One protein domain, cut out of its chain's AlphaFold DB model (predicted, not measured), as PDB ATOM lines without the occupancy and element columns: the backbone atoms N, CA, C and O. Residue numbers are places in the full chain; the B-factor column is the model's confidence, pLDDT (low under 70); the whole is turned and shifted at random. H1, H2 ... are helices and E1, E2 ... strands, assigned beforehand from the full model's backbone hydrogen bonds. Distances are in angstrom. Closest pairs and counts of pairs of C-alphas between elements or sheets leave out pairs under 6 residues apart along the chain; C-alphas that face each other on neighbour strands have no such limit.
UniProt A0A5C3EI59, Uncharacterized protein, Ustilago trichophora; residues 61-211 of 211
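AT A GLANCE: This is residues 61 to 211 of the 211 residues of an uncharacterized protein of Ustilago trichophora (UniProt A0A5C3EI59). A strongly twisted sheet of six strands curls round one long helix, H1, which fills the hollow of one face. Over the opposite face two shorter helices pack, H2 crossing E6 and H4 running along E4, while H3 only grazes the sheet and a long link, residues 186 to 200, leads from H3 to H4. The printed part has 151 residues with six named strands and four named helices, in the order E1, H1, E2, H2, E3, E4, E5, E6, H3, H4; the class is mixed, helices and strands. The sheet is branched and mixed, with E1 parallel to E6 and the other neighbour pairs antiparallel. The whole is compact, with a radius of gyration of the C-alphas of 14.2 A and spans of 44 by 35 by 30 A.

HOW THE PARTS SIT: E1, residues 61 to 63, is the parallel neighbour of E6, residues 164 to 174, with N 62 and O 165 within hydrogen-bond range at 2.8 A. H1, residues 67 to 83, is on the sheet, which curls round it; its closest C-alphas to E6 are those of Tyr 70 and Leu 168, 5.5 A apart. E2, residues 91 to 94, is antiparallel to E6, with N 93 and O 172 at 2.9 A. E1 and E2 lie on one side of E6, beside residues 164 to 167 and 171 to 174, and E6 bends by 57 degrees at residue 168. H2, residues 102 to 111, lies over E6 on the face opposite to H1, at a height over the sheet of 8.8 A, and runs across the strands at 90 degrees on the local plane. E3, residues 118 to 122, E4, residues 130 to 136, E5, residues 146 to 155, and E6 form a meander, each strand the antiparallel neighbour of the one before; N 119 and O 134, N 133 and O 152, and N 149 and O 171 are 2.8, 2.8 and 2.9 A apart. H3, residues 179 to 185, only grazes the sheet with residues 179 to 183. H4, residues 201 to 210, lies over E4 on the same face as H2, at a height of 9.5 A, and runs along the strands at 4 degrees on the local plane. H2 and H4 are close but not clearly touching, the C-alphas of Ile 109 and Ser 201 being 6.5 A apart. Every O i to N i+4 pair is within hydrogen-bond range in H1, H2 and H3, and 3 of 6 are in H4.

IN THESE COORDINATES: E1 begins at C-alpha 61, (53.994, -20.988, -10.442). H1 is 24.6 A long, E4 19.3 A, E5 28.7 A and E6 28.6 A; E6 ends at C-alpha 174, (53.890, -13.760, -34.882). H4 ends at C-alpha 210, (33.379, -22.595, -8.400).

THE WHOLE: The two C-alphas farthest apart, those of Asp 144 and Gly 160, are 44.4 A apart. The printed part has no cut, and the link from H3 to H4 is long. The mean pLDDT of the printed part is 85.1, with 25 residues under 70, among them residues 124 to 128, 157 to 161 and 187 to 193.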
ATOM      1  N   ILE A  61      53.759 -20.406  -9.124       87.88
ATOM      2  CA  ILE A  61      53.994 -20.988 -10.442       87.88
ATOM      3  C   ILE A  61      55.063 -22.073 -10.317       87.88
ATOM      4  O   ILE A  61      56.170 -21.818  -9.847       87.88
ATOM      5  N   HIS A  62      54.733 -23.284 -10.751       87.06
ATOM      6  CA  HIS A  62      55.657 -24.403 -10.858       87.06
ATOM      7  C   HIS A  62      56.032 -24.599 -12.323       87.06
ATOM      8  O   HIS A  62      55.161 -24.718 -13.176       87.06
ATOM      9  N   GLU A  63      57.322 -24.633 -12.640       83.25
ATOM     10  CA  GLU A  63      57.763 -24.967 -13.994       83.25
ATOM     11  C   GLU A  63      57.677 -26.479 -14.200       83.25
ATOM     12  O   GLU A  63      58.318 -27.249 -13.481       83.25
ATOM     13  N   ILE A  64      56.860 -26.913 -15.166       74.25
ATOM     14  CA  ILE A  64      56.678 -28.332 -15.461       74.25
ATOM     15  C   ILE A  64      56.743 -28.582 -16.968       74.25
ATOM     16  O   ILE A  64      55.873 -28.176 -17.729       74.25
ATOM     17  N   GLY A  65      57.758 -29.326 -17.408       60.88
ATOM     18  CA  GLY A  65      58.021 -29.625 -18.822       60.88
ATOM     19  C   GLY A  65      57.094 -30.672 -19.466       60.88
ATOM     20  O   GLY A  65      57.576 -31.604 -20.112       60.88
ATOM     21  N   PHE A  66      55.769 -30.571 -19.307       61.50
ATOM     22  CA  PHE A  66      54.814 -31.514 -19.914       61.50
ATOM     23  C   PHE A  66      54.556 -31.224 -21.407       61.50
ATOM     24  O   PHE A  66      53.611 -30.522 -21.780       61.50
ATOM     25  N   ARG A  67      55.357 -31.850 -22.283       67.56
ATOM     26  CA  ARG A  67      55.366 -31.613 -23.743       67.56
ATOM     27  C   ARG A  67      54.006 -31.756 -24.451       67.56
ATOM     28  O   ARG A  67      53.652 -30.906 -25.259       67.56
ATOM     29  N   GLY A  68      53.217 -32.790 -24.146       68.56
ATOM     30  CA  GLY A  68      51.955 -33.042 -24.865       68.56
ATOM     31  C   GLY A  68      50.852 -32.013 -24.576       68.56
ATOM     32  O   GLY A  68      50.128 -31.580 -25.475       68.56
ATOM     33  N   GLN A  69      50.731 -31.572 -23.319       78.88
ATOM     34  CA  GLN A  69      49.765 -30.528 -22.956       78.88
ATOM     35  C   GLN A  69      50.172 -29.175 -23.535       78.88
ATOM     36  O   GLN A  69      49.308 -28.435 -24.012       78.88
ATOM     37  N   TYR A  70      51.477 -28.902 -23.546       84.69
ATOM     38  CA  TYR A  70      52.058 -27.721 -24.159       84.69
ATOM     39  C   TYR A  70      51.688 -27.621 -25.645       84.69
ATOM     40  O   TYR A  70      51.043 -26.652 -26.035       84.69
ATOM     41  N   GLU A  71      51.973 -28.649 -26.452       86.38
ATOM     42  CA  GLU A  71      51.691 -28.644 -27.900       86.38
ATOM     43  C   GLU A  71      50.204 -28.406 -28.200       86.38
ATOM     44  O   GLU A  71      49.856 -27.504 -28.965       86.38
ATOM     45  N   SER A  72      49.311 -29.145 -27.528       90.06
ATOM     46  CA  SER A  72      47.863 -28.979 -27.720       90.06
ATOM     47  C   SER A  72      47.363 -27.575 -27.349       90.06
ATOM     48  O   SER A  72      46.465 -27.042 -28.001       90.06
ATOM     49  N   SER A  73      47.942 -26.959 -26.316       92.75
ATOM     50  CA  SER A  73      47.584 -25.611 -25.865       92.75
ATOM     51  C   SER A  73      48.103 -24.545 -26.832       92.75
ATOM     52  O   SER A  73      47.364 -23.622 -27.168       92.75
ATOM     53  N   SER A  74      49.317 -24.718 -27.357       94.31
ATOM     54  CA  SER A  74      49.912 -23.845 -28.374       94.31
ATOM     55  C   SER A  74      49.080 -23.808 -29.660       94.31
ATOM     56  O   SER A  74      48.764 -22.726 -30.156       94.31
ATOM     57  N   SER A  75      48.624 -24.966 -30.157       94.81
ATOM     58  CA  SER A  75      47.744 -25.019 -31.335       94.81
ATOM     59  C   SER A  75      46.390 -24.346 -31.092       94.81
ATOM     60  O   SER A  75      45.861 -23.672 -31.978       94.81
ATOM     61  N   ARG A  76      45.822 -24.486 -29.886       95.12
ATOM     62  CA  ARG A  76      44.576 -23.792 -29.521       95.12
ATOM     63  C   ARG A  76      44.767 -22.283 -29.440       95.12
ATOM     64  O   ARG A  76      43.889 -21.548 -29.885       95.12
ATOM     65  N   LEU A  77      45.900 -21.821 -28.913       97.25
ATOM     66  CA  LEU A  77      46.230 -20.399 -28.908       97.25
ATOM     67  C   LEU A  77      46.284 -19.851 -30.339       97.25
ATOM     68  O   LEU A  77      45.625 -18.851 -30.614       97.25
ATOM     69  N   GLU A  78      46.984 -20.524 -31.260       97.50
ATOM     70  CA  GLU A  78      47.021 -20.120 -32.675       97.50
ATOM     71  C   GLU A  78      45.612 -20.029 -33.273       97.50
ATOM     72  O   GLU A  78      45.259 -19.025 -33.898       97.50
ATOM     73  N   TYR A  79      44.772 -21.040 -33.020       96.31
ATOM     74  CA  TYR A  79      43.380 -21.042 -33.460       96.31
ATOM     75  C   TYR A  79      42.603 -19.821 -32.941       96.31
ATOM     76  O   TYR A  79      41.924 -19.158 -33.726       96.31
ATOM     77  N   PHE A  80      42.698 -19.487 -31.650       95.25
ATOM     78  CA  PHE A  80      41.973 -18.337 -31.104       95.25
ATOM     79  C   PHE A  80      42.515 -17.010 -31.625       95.25
ATOM     80  O   PHE A  80      41.721 -16.138 -31.972       95.25
ATOM     81  N   LEU A  81      43.834 -16.862 -31.754       95.88
ATOM     82  CA  LEU A  81      44.432 -15.659 -32.338       95.88
ATOM     83  C   LEU A  81      43.883 -15.396 -33.748       95.88
ATOM     84  O   LEU A  81      43.461 -14.276 -34.031       95.88
ATOM     85  N   ARG A  82      43.786 -16.438 -34.585       95.94
ATOM     86  CA  ARG A  82      43.246 -16.321 -35.949       95.94
ATOM     87  C   ARG A  82      41.750 -16.043 -36.000       95.94
ATOM     88  O   ARG A  82      41.324 -15.167 -36.741       95.94
ATOM     89  N   ASN A  83      40.959 -16.803 -35.244       92.25
ATOM     90  CA  ASN A  83      39.507 -16.858 -35.443       92.25
ATOM     91  C   ASN A  83      38.714 -15.961 -34.489       92.25
ATOM     92  O   ASN A  83      37.584 -15.591 -34.791       92.25
ATOM     93  N   ARG A  84      39.261 -15.662 -33.305       90.44
ATOM     94  CA  ARG A  84      38.573 -14.885 -32.262       90.44
ATOM     95  C   ARG A  84      39.092 -13.457 -32.163       90.44
ATOM     96  O   ARG A  84      38.319 -12.561 -31.835       90.44
ATOM     97  N   TYR A  85      40.382 -13.274 -32.414       91.38
ATOM     98  CA  TYR A  85      41.053 -11.978 -32.337       91.38
ATOM     99  C   TYR A  85      41.395 -11.401 -33.721       91.38
ATOM    100  O   TYR A  85      42.078 -10.387 -33.795       91.38
ATOM    101  N   ASP A  86      40.897 -12.022 -34.797       91.25
ATOM    102  CA  ASP A  86      41.031 -11.583 -36.195       91.25
ATOM    103  C   ASP A  86      42.483 -11.429 -36.696       91.25
ATOM    104  O   ASP A  86      42.749 -10.759 -37.697       91.25
ATOM    105  N   HIS A  87      43.450 -12.088 -36.053       93.00
ATOM    106  CA  HIS A  87      44.835 -12.132 -36.517       93.00
ATOM    107  C   HIS A  87      45.023 -13.292 -37.495       93.00
ATOM    108  O   HIS A  87      45.632 -14.304 -37.162       93.00
ATOM    109  N   LEU A  88      44.489 -13.168 -38.713       93.12
ATOM    110  CA  LEU A  88      44.473 -14.250 -39.715       93.12
ATOM    111  C   LEU A  88      45.864 -14.830 -40.031       93.12
ATOM    112  O   LEU A  88      45.985 -16.016 -40.326       93.12
ATOM    113  N   LEU A  89      46.907 -14.003 -39.936       94.06
ATOM    114  CA  LEU A  89      48.305 -14.389 -40.154       94.06
ATOM    115  C   LEU A  89      49.017 -14.832 -38.869       94.06
ATOM    116  O   LEU A  89      50.237 -14.986 -38.874       94.06
ATOM    117  N   ALA A  90      48.288 -15.010 -37.764       96.75
ATOM    118  CA  ALA A  90      48.888 -15.418 -36.507       96.75
ATOM    119  C   ALA A  90      49.566 -16.779 -36.654       96.75
ATOM    120  O   ALA A  90      48.979 -17.709 -37.209       96.75
ATOM    121  N   HIS A  91      50.776 -16.914 -36.134       97.31
ATOM    122  CA  HIS A  91      51.489 -18.185 -36.089       97.31
ATOM    123  C   HIS A  91      52.174 -18.340 -34.739       97.31
ATOM    124  O   HIS A  91      52.795 -17.389 -34.268       97.31
ATOM    125  N   VAL A  92      52.027 -19.506 -34.113       97.19
ATOM    126  CA  VAL A  92      52.551 -19.791 -32.779       97.19
ATOM    127  C   VAL A  92      53.623 -20.863 -32.877       97.19
ATOM    128  O   VAL A  92      53.360 -21.999 -33.264       97.19
ATOM    129  N   GLU A  93      54.825 -20.509 -32.446       95.06
ATOM    130  CA  GLU A  93      55.976 -21.403 -32.402       95.06
ATOM    131  C   GLU A  93      56.467 -21.567 -30.961       95.06
ATOM    132  O   GLU A  93      56.342 -20.641 -30.147       95.06
ATOM    133  N   PRO A  94      57.062 -22.718 -30.613       92.94
ATOM    134  CA  PRO A  94      57.728 -22.863 -29.335       92.94
ATOM    135  C   PRO A  94      58.825 -21.822 -29.130       92.94
ATOM    136  O   PRO A  94      59.641 -21.576 -30.016       92.94
ATOM    137  N   ALA A  95      58.882 -21.222 -27.941       90.75
ATOM    138  CA  ALA A  95      59.991 -20.347 -27.599       90.75
ATOM    139  C   ALA A  95      61.248 -21.189 -27.339       90.75
ATOM    140  O   ALA A  95      61.252 -22.058 -26.470       90.75
ATOM    141  N   HIS A  96      62.332 -20.911 -28.064       85.25
ATOM    142  CA  HIS A  96      63.621 -21.580 -27.844       85.25
ATOM    143  C   HIS A  96      64.331 -21.127 -26.560       85.25
ATOM    144  O   HIS A  96      65.216 -21.822 -26.070       85.25
ATOM    145  N   ILE A  97      63.964 -19.954 -26.038       86.38
ATOM    146  CA  ILE A  97      64.523 -19.348 -24.828       86.38
ATOM    147  C   ILE A  97      63.359 -18.790 -24.007       86.38
ATOM    148  O   ILE A  97      62.451 -18.169 -24.567       86.38
ATOM    149  N   SER A  98      63.390 -18.984 -22.689       91.25
ATOM    150  CA  SER A  98      62.433 -18.364 -21.770       91.25
ATOM    151  C   SER A  98      62.593 -16.836 -21.801       91.25
ATOM    152  O   SER A  98      63.673 -16.343 -21.473       91.25
ATOM    153  N   PRO A  99      61.559 -16.065 -22.191       92.56
ATOM    154  CA  PRO A  99      61.667 -14.614 -22.337       92.56
ATOM    155  C   PRO A  99      61.769 -13.889 -20.988       92.56
ATOM    156  O   PRO A  99      62.305 -12.787 -20.933       92.56
ATOM    157  N   ILE A 100      61.253 -14.497 -19.914       94.81
ATOM    158  CA  ILE A 100      61.317 -14.009 -18.531       94.81
ATOM    159  C   ILE A 100      61.452 -15.192 -17.559       94.81
ATOM    160  O   ILE A 100      61.156 -16.336 -17.920       94.81
ATOM    161  N   SER A 101      61.884 -14.925 -16.324       94.25
ATOM    162  CA  SER A 101      61.911 -15.929 -15.253       94.25
ATOM    163  C   SER A 101      60.505 -16.220 -14.709       94.25
ATOM    164  O   SER A 101      59.572 -15.433 -14.890       94.25
ATOM    165  N   VAL A 102      60.359 -17.346 -14.002       93.19
ATOM    166  CA  VAL A 102      59.107 -17.728 -13.327       93.19
ATOM    167  C   VAL A 102      58.692 -16.686 -12.283       93.19
ATOM    168  O   VAL A 102      57.529 -16.292 -12.248       93.19
ATOM    169  N   ASP A 103      59.642 -16.168 -11.499       92.88
ATOM    170  CA  ASP A 103      59.371 -15.132 -10.493       92.88
ATOM    171  C   ASP A 103      58.847 -13.839 -11.133       92.88
ATOM    172  O   ASP A 103      57.897 -13.229 -10.641       92.88
ATOM    173  N   THR A 104      59.427 -13.431 -12.269       95.31
ATOM    174  CA  THR A 104      58.946 -12.267 -13.023       95.31
ATOM    175  C   THR A 104      57.553 -12.516 -13.596       95.31
ATOM    176  O   THR A 104      56.719 -11.612 -13.568       95.31
ATOM    177  N   LEU A 105      57.263 -13.731 -14.074       95.31
ATOM    178  CA  LEU A 105      55.929 -14.084 -14.561       95.31
ATOM    179  C   LEU A 105      54.892 -14.018 -13.433       95.31
ATOM    180  O   LEU A 105      53.816 -13.451 -13.621       95.31
ATOM    181  N   GLU A 106      55.222 -14.545 -12.252       93.94
ATOM    182  CA  GLU A 106      54.353 -14.460 -11.077       93.94
ATOM    183  C   GLU A 106      54.066 -13.000 -10.707       93.94
ATOM    184  O   GLU A 106      52.907 -12.620 -10.518       93.94
ATOM    185  N   GLN A 107      55.105 -12.163 -10.666       93.31
ATOM    186  CA  GLN A 107      54.959 -10.735 -10.401       93.31
ATOM    187  C   GLN A 107      54.075 -10.041 -11.442       93.31
ATOM    188  O   GLN A 107      53.212  -9.261 -11.047       93.31
ATOM    189  N   GLN A 108      54.226 -10.354 -12.736       94.81
ATOM    190  CA  GLN A 108      53.380  -9.794 -13.796       94.81
ATOM    191  C   GLN A 108      51.906 -10.197 -13.640       94.81
ATOM    192  O   GLN A 108      51.017  -9.354 -13.757       94.81
ATOM    193  N   ILE A 109      51.620 -11.466 -13.330       94.38
ATOM    194  CA  ILE A 109      50.238 -11.926 -13.097       94.38
ATOM    195  C   ILE A 109      49.615 -11.189 -11.902       94.38
ATOM    196  O   ILE A 109      48.427 -10.850 -11.934       94.38
ATOM    197  N   ARG A 110      50.412 -10.908 -10.862       92.12
ATOM    198  CA  ARG A 110      49.967 -10.143  -9.691       92.12
ATOM    199  C   ARG A 110      49.767  -8.661  -9.991       92.12
ATOM    200  O   ARG A 110      48.783  -8.098  -9.521       92.12
ATOM    201  N   SER A 111      50.684  -8.024 -10.717       91.81
ATOM    202  CA  SER A 111      50.673  -6.578 -10.979       91.81
ATOM    203  C   SER A 111      49.653  -6.155 -12.037       91.81
ATOM    204  O   SER A 111      49.247  -4.995 -12.069       91.81
ATOM    205  N   HIS A 112      49.235  -7.081 -12.898       89.00
ATOM    206  CA  HIS A 112      48.241  -6.850 -13.944       89.00
ATOM    207  C   HIS A 112      46.885  -7.480 -13.604       89.00
ATOM    208  O   HIS A 112      46.148  -7.885 -14.502       89.00
ATOM    209  N   ALA A 113      46.529  -7.556 -12.317       88.69
ATOM    210  CA  ALA A 113      45.407  -8.370 -11.861       88.69
ATOM    211  C   ALA A 113      44.041  -7.959 -12.426       88.69
ATOM    212  O   ALA A 113      43.168  -8.808 -12.613       88.69
ATOM    213  N   THR A 114      43.859  -6.669 -12.710       89.00
ATOM    214  CA  THR A 114      42.633  -6.085 -13.280       89.00
ATOM    215  C   THR A 114      42.669  -5.977 -14.807       89.00
ATOM    216  O   THR A 114      41.649  -5.677 -15.428       89.00
ATOM    217  N   ARG A 115      43.815  -6.254 -15.442       90.88
ATOM    218  CA  ARG A 115      43.991  -6.165 -16.895       90.88
ATOM    219  C   ARG A 115      43.784  -7.526 -17.548       90.88
ATOM    220  O   ARG A 115      44.225  -8.556 -17.046       90.88
ATOM    221  N   LYS A 116      43.141  -7.536 -18.717       92.44
ATOM    222  CA  LYS A 116      42.967  -8.758 -19.513       92.44
ATOM    223  C   LYS A 116      44.273  -9.152 -20.205       92.44
ATOM    224  O   LYS A 116      44.572  -8.638 -21.277       92.44
ATOM    225  N   HIS A 117      45.029 -10.056 -19.590       94.62
ATOM    226  CA  HIS A 117      46.242 -10.652 -20.168       94.62
ATOM    227  C   HIS A 117      46.101 -12.148 -20.443       94.62
ATOM    228  O   HIS A 117      46.927 -12.714 -21.159       94.62
ATOM    229  N   PHE A 118      45.073 -12.798 -19.898       95.06
ATOM    230  CA  PHE A 118      44.855 -14.220 -20.103       95.06
ATOM    231  C   PHE A 118      43.941 -14.480 -21.294       95.06
ATOM    232  O   PHE A 118      43.000 -13.731 -21.530       95.06
ATOM    233  N   ILE A 119      44.180 -15.587 -21.989       95.00
ATOM    234  CA  ILE A 119      43.270 -16.208 -22.949       95.00
ATOM    235  C   ILE A 119      42.979 -17.621 -22.444       95.00
ATOM    236  O   ILE A 119      43.906 -18.416 -22.269       95.00
ATOM    237  N   ARG A 120      41.708 -17.967 -22.230       93.12
ATOM    238  CA  ARG A 120      41.310 -19.339 -21.877       93.12
ATOM    239  C   ARG A 120      41.484 -20.254 -23.085       93.12
ATOM    240  O   ARG A 120      40.852 -20.054 -24.113       93.12
ATOM    241  N   LEU A 121      42.317 -21.280 -22.971       92.56
ATOM    242  CA  LEU A 121      42.575 -22.254 -24.041       92.56
ATOM    243  C   LEU A 121      41.674 -23.496 -23.929       92.56
ATOM    244  O   LEU A 121      41.639 -24.342 -24.824       92.56
ATOM    245  N   GLY A 122      40.956 -23.633 -22.817       87.69
ATOM    246  CA  GLY A 122      40.030 -24.723 -22.521       87.69
ATOM    247  C   GLY A 122      40.236 -25.255 -21.108       87.69
ATOM    248  O   GLY A 122      40.950 -24.651 -20.317       87.69
ATOM    249  N   GLY A 123      39.617 -26.390 -20.802       74.00
ATOM    250  CA  GLY A 123      39.621 -26.956 -19.446       74.00
ATOM    251  C   GLY A 123      38.295 -27.622 -19.098       74.00
ATOM    252  O   GLY A 123      37.824 -27.501 -17.979       74.00
ATOM    253  N   GLU A 124      37.654 -28.265 -20.078       59.91
ATOM    254  CA  GLU A 124      36.318 -28.837 -19.910       59.91
ATOM    255  C   GLU A 124      36.315 -30.306 -20.330       59.91
ATOM    256  O   GLU A 124      36.186 -30.655 -21.502       59.91
ATOM    257  N   GLY A 125      36.470 -31.171 -19.335       52.97
ATOM    258  CA  GLY A 125      35.622 -32.344 -19.187       52.97
ATOM    259  C   GLY A 125      34.920 -32.256 -17.825       52.97
ATOM    260  O   GLY A 125      35.444 -31.595 -16.931       52.97
ATOM    261  N   PRO A 126      33.782 -32.937 -17.609       49.16
ATOM    262  CA  PRO A 126      33.049 -32.919 -16.332       49.16
ATOM    263  C   PRO A 126      33.864 -33.375 -15.101       49.16
ATOM    264  O   PRO A 126      33.377 -33.269 -13.985       49.16
ATOM    265  N   ASN A 127      35.105 -33.838 -15.295       51.25
ATOM    266  CA  ASN A 127      36.041 -34.273 -14.258       51.25
ATOM    267  C   ASN A 127      37.410 -33.549 -14.317       51.25
ATOM    268  O   ASN A 127      38.364 -34.016 -13.694       51.25
ATOM    269  N   SER A 128      37.578 -32.475 -15.104       60.84
ATOM    270  CA  SER A 128      38.868 -31.771 -15.187       60.84
ATOM    271  C   SER A 128      38.947 -30.628 -14.177       60.84
ATOM    272  O   SER A 128      38.412 -29.551 -14.413       60.84
ATOM    273  N   HIS A 129      39.690 -30.828 -13.088       73.12
ATOM    274  CA  HIS A 129      40.054 -29.778 -12.120       73.12
ATOM    275  C   HIS A 129      41.171 -28.844 -12.637       73.12
ATOM    276  O   HIS A 129      41.979 -28.337 -11.853       73.12
ATOM    277  N   GLU A 130      41.267 -28.668 -13.958       82.31
ATOM    278  CA  GLU A 130      42.318 -27.883 -14.602       82.31
ATOM    279  C   GLU A 130      41.759 -26.913 -15.644       82.31
ATOM    280  O   GLU A 130      40.921 -27.274 -16.471       82.31
ATOM    281  N   ILE A 131      42.281 -25.688 -15.637       87.81
ATOM    282  CA  ILE A 131      42.006 -24.668 -16.649       87.81
ATOM    283  C   ILE A 131      43.306 -24.391 -17.395       87.81
ATOM    284  O   ILE A 131      44.340 -24.122 -16.787       87.81
ATOM    285  N   ARG A 132      43.257 -24.432 -18.725       91.12
ATOM    286  CA  ARG A 132      44.395 -24.110 -19.591       91.12
ATOM    287  C   ARG A 132      44.303 -22.673 -20.051       91.12
ATOM    288  O   ARG A 132      43.258 -22.227 -20.531       91.12
ATOM    289  N   LEU A 133      45.414 -21.962 -19.947       94.62
ATOM    290  CA  LEU A 133      45.493 -20.528 -20.155       94.62
ATOM    291  C   LEU A 133      46.735 -20.188 -20.983       94.62
ATOM    292  O   LEU A 133      47.777 -20.826 -20.854       94.62
ATOM    293  N   ALA A 134      46.630 -19.147 -21.799       97.06
ATOM    294  CA  ALA A 134      47.782 -18.411 -22.302       97.06
ATOM    295  C   ALA A 134      47.823 -17.052 -21.609       97.06
ATOM    296  O   ALA A 134      46.801 -16.374 -21.567       97.06
ATOM    297  N   PHE A 135      48.976 -16.631 -21.104       97.31
ATOM    298  CA  PHE A 135      49.167 -15.289 -20.557       97.31
ATOM    299  C   PHE A 135      50.075 -14.472 -21.474       97.31
ATOM    300  O   PHE A 135      51.183 -14.898 -21.795       97.31
ATOM    301  N   ALA A 136      49.602 -13.306 -21.910       96.94
ATOM    302  CA  ALA A 136      50.354 -12.376 -22.744       96.94
ATOM    303  C   ALA A 136      51.448 -11.686 -21.913       96.94
ATOM    304  O   ALA A 136      51.158 -10.759 -21.153       96.94
ATOM    305  N   VAL A 137      52.699 -12.122 -22.090       96.44
ATOM    306  CA  VAL A 137      53.848 -11.676 -21.287       96.44
ATOM    307  C   VAL A 137      54.108 -10.191 -21.514       96.44
ATOM    308  O   VAL A 137      54.343  -9.761 -22.650       96.44
ATOM    309  N   ASP A 138      54.083  -9.389 -20.454       93.88
ATOM    310  CA  ASP A 138      54.279  -7.947 -20.570       93.88
ATOM    311  C   ASP A 138      55.728  -7.591 -20.944       93.88
ATOM    312  O   ASP A 138      56.657  -8.362 -20.695       93.88
ATOM    313  N   GLY A 139      55.914  -6.455 -21.621       89.25
ATOM    314  CA  GLY A 139      57.233  -5.990 -22.073       89.25
ATOM    315  C   GLY A 139      57.864  -6.801 -23.216       89.25
ATOM    316  O   GLY A 139      58.973  -6.500 -23.643       89.25
ATOM    317  N   THR A 140      57.169  -7.814 -23.742       88.38
ATOM    318  CA  THR A 140      57.595  -8.560 -24.940       88.38
ATOM    319  C   THR A 140      56.979  -7.973 -26.210       88.38
ATOM    320  O   THR A 140      55.921  -7.341 -26.123       88.38
ATOM    321  N   PHE A 141      57.646  -8.177 -27.358       78.50
ATOM    322  CA  PHE A 141      57.379  -7.503 -28.642       78.50
ATOM    323  C   PHE A 141      55.884  -7.417 -28.983       78.50
ATOM    324  O   PHE A 141      55.131  -8.292 -28.589       78.50
ATOM    325  N   GLN A 142      55.470  -6.329 -29.644       71.44
ATOM    326  CA  GLN A 142      54.092  -6.044 -30.095       71.44
ATOM    327  C   GLN A 142      54.092  -5.211 -31.386       71.44
ATOM    328  O   GLN A 142      53.305  -5.473 -32.295       71.44
ATOM    329  N   GLY A 143      55.000  -4.226 -31.475       69.81
ATOM    330  CA  GLY A 143      55.150  -3.329 -32.628       69.81
ATOM    331  C   GLY A 143      55.481  -4.065 -33.923       69.81
ATOM    332  O   GLY A 143      54.810  -3.856 -34.927       69.81
ATOM    333  N   ASP A 144      56.387  -5.041 -33.858       78.25
ATOM    334  CA  ASP A 144      56.779  -5.876 -35.004       78.25
ATOM    335  C   ASP A 144      55.785  -7.018 -35.293       78.25
ATOM    336  O   ASP A 144      56.081  -7.957 -36.032       78.25
ATOM    337  N   GLY A 145      54.613  -6.995 -34.650       89.50
ATOM    338  CA  GLY A 145      53.588  -8.028 -34.784       89.50
ATOM    339  C   GLY A 145      53.958  -9.366 -34.148       89.50
ATOM    340  O   GLY A 145      53.297 -10.365 -34.406       89.50
ATOM    341  N   GLN A 146      55.001  -9.416 -33.327       93.88
ATOM    342  CA  GLN A 146      55.334 -10.581 -32.504       93.88
ATOM    343  C   GLN A 146      54.761 -10.384 -31.100       93.88
ATOM    344  O   GLN A 146      54.407  -9.255 -30.800       93.88
ATOM    345  N   LYS A 147      54.627 -11.433 -30.279       96.00
ATOM    346  CA  LYS A 147      54.336 -11.386 -28.832       96.00
ATOM    347  C   LYS A 147      54.666 -12.727 -28.183       96.00
ATOM    348  O   LYS A 147      54.393 -13.768 -28.774       96.00
ATOM    349  N   TYR A 148      55.217 -12.725 -26.970       97.12
ATOM    350  CA  TYR A 148      55.373 -13.967 -26.210       97.12
ATOM    351  C   TYR A 148      54.157 -14.235 -25.327       97.12
ATOM    352  O   TYR A 148      53.608 -13.324 -24.702       97.12
ATOM    353  N   PHE A 149      53.786 -15.508 -25.243       97.56
ATOM    354  CA  PHE A 149      52.780 -16.002 -24.314       97.56
ATOM    355  C   PHE A 149      53.383 -17.101 -23.442       97.56
ATOM    356  O   PHE A 149      54.134 -17.941 -23.940       97.56
ATOM    357  N   SER A 150      53.051 -17.120 -22.155       96.81
ATOM    358  CA  SER A 150      53.261 -18.309 -21.329       96.81
ATOM    359  C   SER A 150      52.037 -19.210 -21.414       96.81
ATOM    360  O   SER A 150      50.901 -18.737 -21.421       96.81
ATOM    361  N   ILE A 151      52.274 -20.514 -21.504       96.31
ATOM    362  CA  ILE A 151      51.234 -21.539 -21.482       96.31
ATOM    363  C   ILE A 151      51.162 -22.091 -20.065       96.31
ATOM    364  O   ILE A 151      52.134 -22.649 -19.554       96.31
ATOM    365  N   LEU A 152      50.004 -21.921 -19.436       94.25
ATOM    366  CA  LEU A 152      49.776 -22.212 -18.029       94.25
ATOM    367  C   LEU A 152      48.620 -23.198 -17.880       94.25
ATOM    368  O   LEU A 152      47.604 -23.094 -18.571       94.25
ATOM    369  N   THR A 153      48.748 -24.099 -16.917       90.69
ATOM    370  CA  THR A 153      47.635 -24.899 -16.411       90.69
ATOM    371  C   THR A 153      47.370 -24.477 -14.977       90.69
ATOM    372  O   THR A 153      48.215 -24.657 -14.111       90.69
ATOM    373  N   LEU A 154      46.203 -23.906 -14.712       88.62
ATOM    374  CA  LEU A 154      45.746 -23.646 -13.355       88.62
ATOM    375  C   LEU A 154      45.089 -24.908 -12.809       88.62
ATOM    376  O   LEU A 154      44.159 -25.430 -13.427       88.62
ATOM    377  N   ARG A 155      45.553 -25.382 -11.653       80.25
ATOM    378  CA  ARG A 155      44.973 -26.537 -10.964       80.25
ATOM    379  C   ARG A 155      44.342 -26.112  -9.651       80.25
ATOM    380  O   ARG A 155      44.942 -25.370  -8.872       80.25
ATOM    381  N   ARG A 156      43.148 -26.647  -9.379       70.00
ATOM    382  CA  ARG A 156      42.604 -26.644  -8.022       70.00
ATOM    383  C   ARG A 156      43.254 -27.796  -7.264       70.00
ATOM    384  O   ARG A 156      42.879 -28.955  -7.437       70.00
ATOM    385  N   LEU A 157      44.254 -27.484  -6.445       58.62
ATOM    386  CA  LEU A 157      44.677 -28.409  -5.398       58.62
ATOM    387  C   LEU A 157      43.503 -28.560  -4.412       58.62
ATOM    388  O   LEU A 157      42.675 -27.660  -4.291       58.62
ATOM    389  N   GLN A 158      43.377 -29.733  -3.793       62.41
ATOM    390  CA  GLN A 158      42.254 -30.126  -2.927       62.41
ATOM    391  C   GLN A 158      41.808 -29.009  -1.953       62.41
ATOM    392  O   GLN A 158      42.617 -28.148  -1.603       62.41
ATOM    393  N   PRO A 159      40.550 -29.015  -1.457       61.16
ATOM    394  CA  PRO A 159      40.091 -28.027  -0.480       61.16
ATOM    395  C   PRO A 159      41.104 -27.835   0.663       61.16
ATOM    396  O   PRO A 159      41.438 -28.792   1.358       61.16
ATOM    397  N   GLY A 160      41.604 -26.607   0.832       62.53
ATOM    398  CA  GLY A 160      42.627 -26.264   1.831       62.53
ATOM    399  C   GLY A 160      44.038 -26.025   1.283       62.53
ATOM    400  O   GLY A 160      44.905 -25.622   2.054       62.53
ATOM    401  N   PHE A 161      44.271 -26.218  -0.017       66.19
ATOM    402  CA  PHE A 161      45.522 -25.845  -0.678       66.19
ATOM    403  C   PHE A 161      45.360 -24.590  -1.532       66.19
ATOM    404  O   PHE A 161      44.318 -24.366  -2.153       66.19
ATOM    405  N   ASP A 162      46.423 -23.791  -1.582       73.94
ATOM    406  CA  ASP A 162      46.486 -22.622  -2.448       73.94
ATOM    407  C   ASP A 162      46.449 -23.056  -3.919       73.94
ATOM    408  O   ASP A 162      47.070 -24.060  -4.283       73.94
ATOM    409  N   PRO A 163      45.751 -22.316  -4.792       78.75
ATOM    410  CA  PRO A 163      45.796 -22.590  -6.217       78.75
ATOM    411  C   PRO A 163      47.212 -22.449  -6.773       78.75
ATOM    412  O   PRO A 163      47.977 -21.574  -6.365       78.75
ATOM    413  N   SER A 164      47.555 -23.290  -7.746       84.88
ATOM    414  CA  SER A 164      48.871 -23.267  -8.380       84.88
ATOM    415  C   SER A 164      48.756 -23.253  -9.896       84.88
ATOM    416  O   SER A 164      47.902 -23.925 -10.481       84.88
ATOM    417  N   PHE A 165      49.647 -22.498 -10.534       89.38
ATOM    418  CA  PHE A 165      49.866 -22.613 -11.967       89.38
ATOM    419  C   PHE A 165      51.021 -23.564 -12.233       89.38
ATOM    420  O   PHE A 165      52.089 -23.431 -11.644       89.38
ATOM    421  N   ASP A 166      50.835 -24.439 -13.204       90.69
ATOM    422  CA  ASP A 166      51.907 -25.186 -13.832       90.69
ATOM    423  C   ASP A 166      52.271 -24.461 -15.135       90.69
ATOM    424  O   ASP A 166      51.458 -24.369 -16.059       90.69
ATOM    425  N   LEU A 167      53.481 -23.908 -15.211       93.62
ATOM    426  CA  LEU A 167      54.045 -23.344 -16.432       93.62
ATOM    427  C   LEU A 167      54.520 -24.486 -17.328       93.62
ATOM    428  O   LEU A 167      55.519 -25.138 -17.033       93.62
ATOM    429  N   LEU A 168      53.806 -24.691 -18.434       92.38
ATOM    430  CA  LEU A 168      54.132 -25.711 -19.431       92.38
ATOM    431  C   LEU A 168      55.270 -25.275 -20.360       92.38
ATOM    432  O   LEU A 168      55.971 -26.110 -20.927       92.38
ATOM    433  N   GLY A 169      55.416 -23.965 -20.550       93.69
ATOM    434  CA  GLY A 169      56.456 -23.360 -21.369       93.69
ATOM    435  C   GLY A 169      56.013 -22.030 -21.969       93.69
ATOM    436  O   GLY A 169      54.903 -21.551 -21.731       93.69
ATOM    437  N   TYR A 170      56.884 -21.448 -22.785       95.44
ATOM    438  CA  TYR A 170      56.611 -20.211 -23.512       95.44
ATOM    439  C   TYR A 170      56.437 -20.483 -25.000       95.44
ATOM    440  O   TYR A 170      57.032 -21.408 -25.554       95.44
ATOM    441  N   VAL A 171      55.644 -19.649 -25.657       96.19
ATOM    442  CA  VAL A 171      55.499 -19.630 -27.111       96.19
ATOM    443  C   VAL A 171      55.722 -18.223 -27.636       96.19
ATOM    444  O   VAL A 171      55.432 -17.232 -26.960       96.19
ATOM    445  N   LYS A 172      56.221 -18.149 -28.865       96.56
ATOM    446  CA  LYS A 172      56.318 -16.924 -29.640       96.56
ATOM    447  C   LYS A 172      55.182 -16.911 -30.656       96.56
ATOM    448  O   LYS A 172      55.113 -17.777 -31.521       96.56
ATOM    449  N   ALA A 173      54.306 -15.923 -30.558       97.06
ATOM    450  CA  ALA A 173      53.300 -15.646 -31.567       97.06
ATOM    451  C   ALA A 173      53.809 -14.555 -32.519       97.06
ATOM    452  O   ALA A 173      54.325 -13.536 -32.067       97.06
ATOM    453  N   SER A 174      53.643 -14.750 -33.821       96.88
ATOM    454  CA  SER A 174      53.890 -13.760 -34.882       96.88
ATOM    455  C   SER A 174      52.568 -13.397 -35.563       96.88
ATOM    456  O   SER A 174      51.626 -14.172 -35.471       96.88
ATOM    457  N   GLY A 175      52.473 -12.243 -36.232       95.31
ATOM    458  CA  GLY A 175      51.241 -11.767 -36.882       95.31
ATOM    459  C   GLY A 175      50.164 -11.212 -35.930       95.31
ATOM    460  O   GLY A 175      49.011 -11.085 -36.332       95.31
ATOM    461  N   VAL A 176      50.519 -10.879 -34.684       95.00
ATOM    462  CA  VAL A 176      49.602 -10.515 -33.583       95.00
ATOM    463  C   VAL A 176      49.742  -9.055 -33.125       95.00
ATOM    464  O   VAL A 176      49.693  -8.741 -31.935       95.00
ATOM    465  N   HIS A 177      49.956  -8.134 -34.066       92.56
ATOM    466  CA  HIS A 177      50.097  -6.706 -33.760       92.56
ATOM    467  C   HIS A 177      48.864  -6.158 -33.020       92.56
ATOM    468  O   HIS A 177      47.737  -6.395 -33.444       92.56
ATOM    469  N   GLY A 178      49.066  -5.424 -31.921       90.81
ATOM    470  CA  GLY A 178      47.967  -4.839 -31.138       90.81
ATOM    471  C   GLY A 178      47.121  -5.845 -30.342       90.81
ATOM    472  O   GLY A 178      46.056  -5.484 -29.844       90.81
ATOM    473  N   ILE A 179      47.569  -7.101 -30.190       93.06
ATOM    474  CA  ILE A 179      46.788  -8.144 -29.502       93.06
ATOM    475  C   ILE A 179      46.374  -7.751 -28.080       93.06
ATOM    476  O   ILE A 179      45.246  -8.027 -27.689       93.06
ATOM    477  N   VAL A 180      47.229  -7.073 -27.307       91.12
ATOM    478  CA  VAL A 180      46.906  -6.699 -25.915       91.12
ATOM    479  C   VAL A 180      45.754  -5.695 -25.851       91.12
ATOM    480  O   VAL A 180      44.814  -5.896 -25.084       91.12
ATOM    481  N   ASP A 181      45.734  -4.700 -26.735       90.31
ATOM    482  CA  ASP A 181      44.591  -3.786 -26.855       90.31
ATOM    483  C   ASP A 181      43.327  -4.542 -27.282       90.31
ATOM    484  O   ASP A 181      42.212  -4.283 -26.806       90.31
ATOM    485  N   ARG A 182      43.491  -5.547 -28.150       89.56
ATOM    486  CA  ARG A 182      42.384  -6.411 -28.552       89.56
ATOM    487  C   ARG A 182      41.827  -7.221 -27.382       89.56
ATOM    488  O   ARG A 182      40.608  -7.294 -27.244       89.56
ATOM    489  N   LEU A 183      42.674  -7.757 -26.500       90.00
ATOM    490  CA  LEU A 183      42.238  -8.467 -25.289       90.00
ATOM    491  C   LEU A 183      41.372  -7.582 -24.385       90.00
ATOM    492  O   LEU A 183      40.383  -8.065 -23.835       90.00
ATOM    493  N   HIS A 184      41.698  -6.293 -24.262       86.19
ATOM    494  CA  HIS A 184      40.926  -5.345 -23.454       86.19
ATOM    495  C   HIS A 184      39.581  -4.957 -24.080       86.19
ATOM    496  O   HIS A 184      38.620  -4.700 -23.358       86.19
ATOM    497  N   THR A 185      39.498  -4.926 -25.411       81.38
ATOM    498  CA  THR A 185      38.301  -4.458 -26.135       81.38
ATOM    499  C   THR A 185      37.316  -5.564 -26.496       81.38
ATOM    500  O   THR A 185      36.146  -5.272 -26.762       81.38
ATOM    501  N   VAL A 186      37.746  -6.829 -26.525       72.06
ATOM    502  CA  VAL A 186      36.838  -7.955 -26.769       72.06
ATOM    503  C   VAL A 186      35.857  -8.053 -25.600       72.06
ATOM    504  O   VAL A 186      36.193  -8.482 -24.495       72.06
ATOM    505  N   GLN A 187      34.620  -7.624 -25.867       60.16
ATOM    506  CA  GLN A 187      33.496  -7.789 -24.955       60.16
ATOM    507  C   GLN A 187      33.320  -9.270 -24.619       60.16
ATOM    508  O   GLN A 187      33.316 -10.126 -25.513       60.16
ATOM    509  N   ASP A 188      33.082  -9.544 -23.337       62.88
ATOM    510  CA  ASP A 188      32.629 -10.836 -22.827       62.88
ATOM    511  C   ASP A 188      31.189 -11.079 -23.304       62.88
ATOM    512  O   ASP A 188      30.225 -11.006 -22.551       62.88
ATOM    513  N   ARG A 189      31.008 -11.291 -24.613       49.75
ATOM    514  CA  ARG A 189      29.686 -11.527 -25.213       49.75
ATOM    515  C   ARG A 189      29.121 -12.905 -24.859       49.75
ATOM    516  O   ARG A 189      28.015 -13.228 -25.278       49.75
ATOM    517  N   LEU A 190      29.890 -13.741 -24.164       51.72
ATOM    518  CA  LEU A 190      29.637 -15.163 -23.964       51.72
ATOM    519  C   LEU A 190      29.971 -15.555 -22.521       51.72
ATOM    520  O   LEU A 190      30.735 -14.856 -21.856       51.72
ATOM    521  N   ARG A 191      29.357 -16.650 -22.052       58.94
ATOM    522  CA  ARG A 191      29.552 -17.233 -20.712       58.94
ATOM    523  C   ARG A 191      31.037 -17.266 -20.333       58.94
ATOM    524  O   ARG A 191      31.860 -17.592 -21.186       58.94
ATOM    525  N   LEU A 192      31.325 -16.988 -19.058       58.31
ATOM    526  CA  LEU A 192      32.670 -16.916 -18.458       58.31
ATOM    527  C   LEU A 192      33.525 -18.187 -18.648       58.31
ATOM    528  O   LEU A 192      34.718 -18.171 -18.367       58.31
ATOM    529  N   ASP A 193      32.937 -19.272 -19.146       66.19
ATOM    530  CA  ASP A 193      33.580 -20.579 -19.254       66.19
ATOM    531  C   ASP A 193      34.114 -20.885 -20.661       66.19
ATOM    532  O   ASP A 193      34.797 -21.888 -20.873       66.19
ATOM    533  N   TRP A 194      33.860 -20.038 -21.663       77.31
ATOM    534  CA  TRP A 194      34.105 -20.452 -23.045       77.31
ATOM    535  C   TRP A 194      35.577 -20.306 -23.494       77.31
ATOM    536  O   TRP A 194      36.222 -19.289 -23.214       77.31
ATOM    537  N   PRO A 195      36.143 -21.288 -24.229       87.31
ATOM    538  CA  PRO A 195      37.477 -21.163 -24.811       87.31
ATOM    539  C   PRO A 195      37.610 -19.949 -25.748       87.31
ATOM    540  O   PRO A 195      36.693 -19.609 -26.494       87.31
ATOM    541  N   GLY A 196      38.776 -19.304 -25.724       88.62
ATOM    542  CA  GLY A 196      39.092 -18.082 -26.464       88.62
ATOM    543  C   GLY A 196      38.686 -16.789 -25.752       88.62
ATOM    544  O   GLY A 196      38.779 -15.718 -26.347       88.62
ATOM    545  N   GLN A 197      38.210 -16.859 -24.507       90.31
ATOM    546  CA  GLN A 197      37.871 -15.671 -23.728       90.31
ATOM    547  C   GLN A 197      39.118 -14.975 -23.171       90.31
ATOM    548  O   GLN A 197      40.018 -15.635 -22.653       90.31
ATOM    549  N   ALA A 198      39.124 -13.637 -23.228       92.44
ATOM    550  CA  ALA A 198      40.127 -12.803 -22.580       92.44
ATOM    551  C   ALA A 198      39.756 -12.548 -21.108       92.44
ATOM    552  O   ALA A 198      38.683 -12.005 -20.839       92.44
ATOM    553  N   LEU A 199      40.641 -12.909 -20.178       91.81
ATOM    554  CA  LEU A 199      40.386 -12.893 -18.735       91.81
ATOM    555  C   LEU A 199      41.404 -12.023 -17.984       91.81
ATOM    556  O   LEU A 199      42.572 -11.911 -18.373       91.81
ATOM    557  N   THR A 200      40.954 -11.420 -16.885       92.31
ATOM    558  CA  THR A 200      41.821 -10.831 -15.856       92.31
ATOM    559  C   THR A 200      42.328 -11.909 -14.897       92.31
ATOM    560  O   THR A 200      41.779 -13.013 -14.859       92.31
ATOM    561  N   SER A 201      43.347 -11.606 -14.087       91.19
ATOM    562  CA  SER A 201      43.810 -12.550 -13.061       91.19
ATOM    563  C   SER A 201      42.683 -12.893 -12.083       91.19
ATOM    564  O   SER A 201      42.451 -14.069 -11.828       91.19
ATOM    565  N   TYR A 202      41.910 -11.908 -11.609       88.56
ATOM    566  CA  TYR A 202      40.769 -12.180 -10.721       88.56
ATOM    567  C   TYR A 202      39.757 -13.147 -11.340       88.56
ATOM    568  O   TYR A 202      39.386 -14.119 -10.693       88.56
ATOM    569  N   GLN A 203      39.387 -12.945 -12.609       88.81
ATOM    570  CA  GLN A 203      38.449 -13.834 -13.303       88.81
ATOM    571  C   GLN A 203      38.991 -15.262 -13.429       88.81
ATOM    572  O   GLN A 203      38.239 -16.218 -13.263       88.81
ATOM    573  N   VAL A 204      40.292 -15.415 -13.689       88.94
ATOM    574  CA  VAL A 204      40.951 -16.727 -13.725       88.94
ATOM    575  C   VAL A 204      40.829 -17.445 -12.379       88.94
ATOM    576  O   VAL A 204      40.521 -18.635 -12.340       88.94
ATOM    577  N   PHE A 205      41.042 -16.736 -11.271       83.81
ATOM    578  CA  PHE A 205      40.950 -17.341  -9.946       83.81
ATOM    579  C   PHE A 205      39.517 -17.512  -9.432       83.81
ATOM    580  O   PHE A 205      39.278 -18.398  -8.618       83.81
ATOM    581  N   ASP A 206      38.556 -16.709  -9.882       81.38
ATOM    582  CA  ASP A 206      37.150 -16.927  -9.539       81.38
ATOM    583  C   ASP A 206      36.640 -18.237 -10.158       81.38
ATOM    584  O   ASP A 206      35.970 -19.012  -9.479       81.38
ATOM    585  N   GLN A 207      37.075 -18.571 -11.381       77.81
ATOM    586  CA  GLN A 207      36.687 -19.818 -12.056       77.81
ATOM    587  C   GLN A 207      37.053 -21.085 -11.271       77.81
ATOM    588  O   GLN A 207      36.353 -22.082 -11.375       77.81
ATOM    589  N   ILE A 208      38.118 -21.072 -10.467       72.62
ATOM    590  CA  ILE A 208      38.504 -22.237  -9.651       72.62
ATOM    591  C   ILE A 208      37.867 -22.266  -8.260       72.62
ATOM    592  O   ILE A 208      38.000 -23.264  -7.554       72.62
ATOM    593  N   ARG A 209      37.229 -21.175  -7.818       66.56
ATOM    594  CA  ARG A 209      36.444 -21.195  -6.576       66.56
ATOM    595  C   ARG A 209      35.160 -21.996  -6.772       66.56
ATOM    596  O   ARG A 209      34.714 -22.634  -5.819       66.56
ATOM    597  N   ASP A 210      34.642 -21.976  -7.998       56.12
ATOM    598  CA  ASP A 210      33.379 -22.595  -8.400       56.12
ATOM    599  C   ASP A 210      33.533 -24.019  -8.982       56.12
ATOM    600  O   ASP A 210      32.544 -24.750  -9.047       56.12
ATOM    601  N   LEU A 211      34.750 -24.427  -9.380       53.16
ATOM    602  CA  LEU A 211      35.115 -25.809  -9.766       53.16
ATOM    603  C   LEU A 211      35.352 -26.678  -8.543       53.16
ATOM    604  O   LEU A 211      34.870 -27.827  -8.455       53.16
TER     605      LEU A 211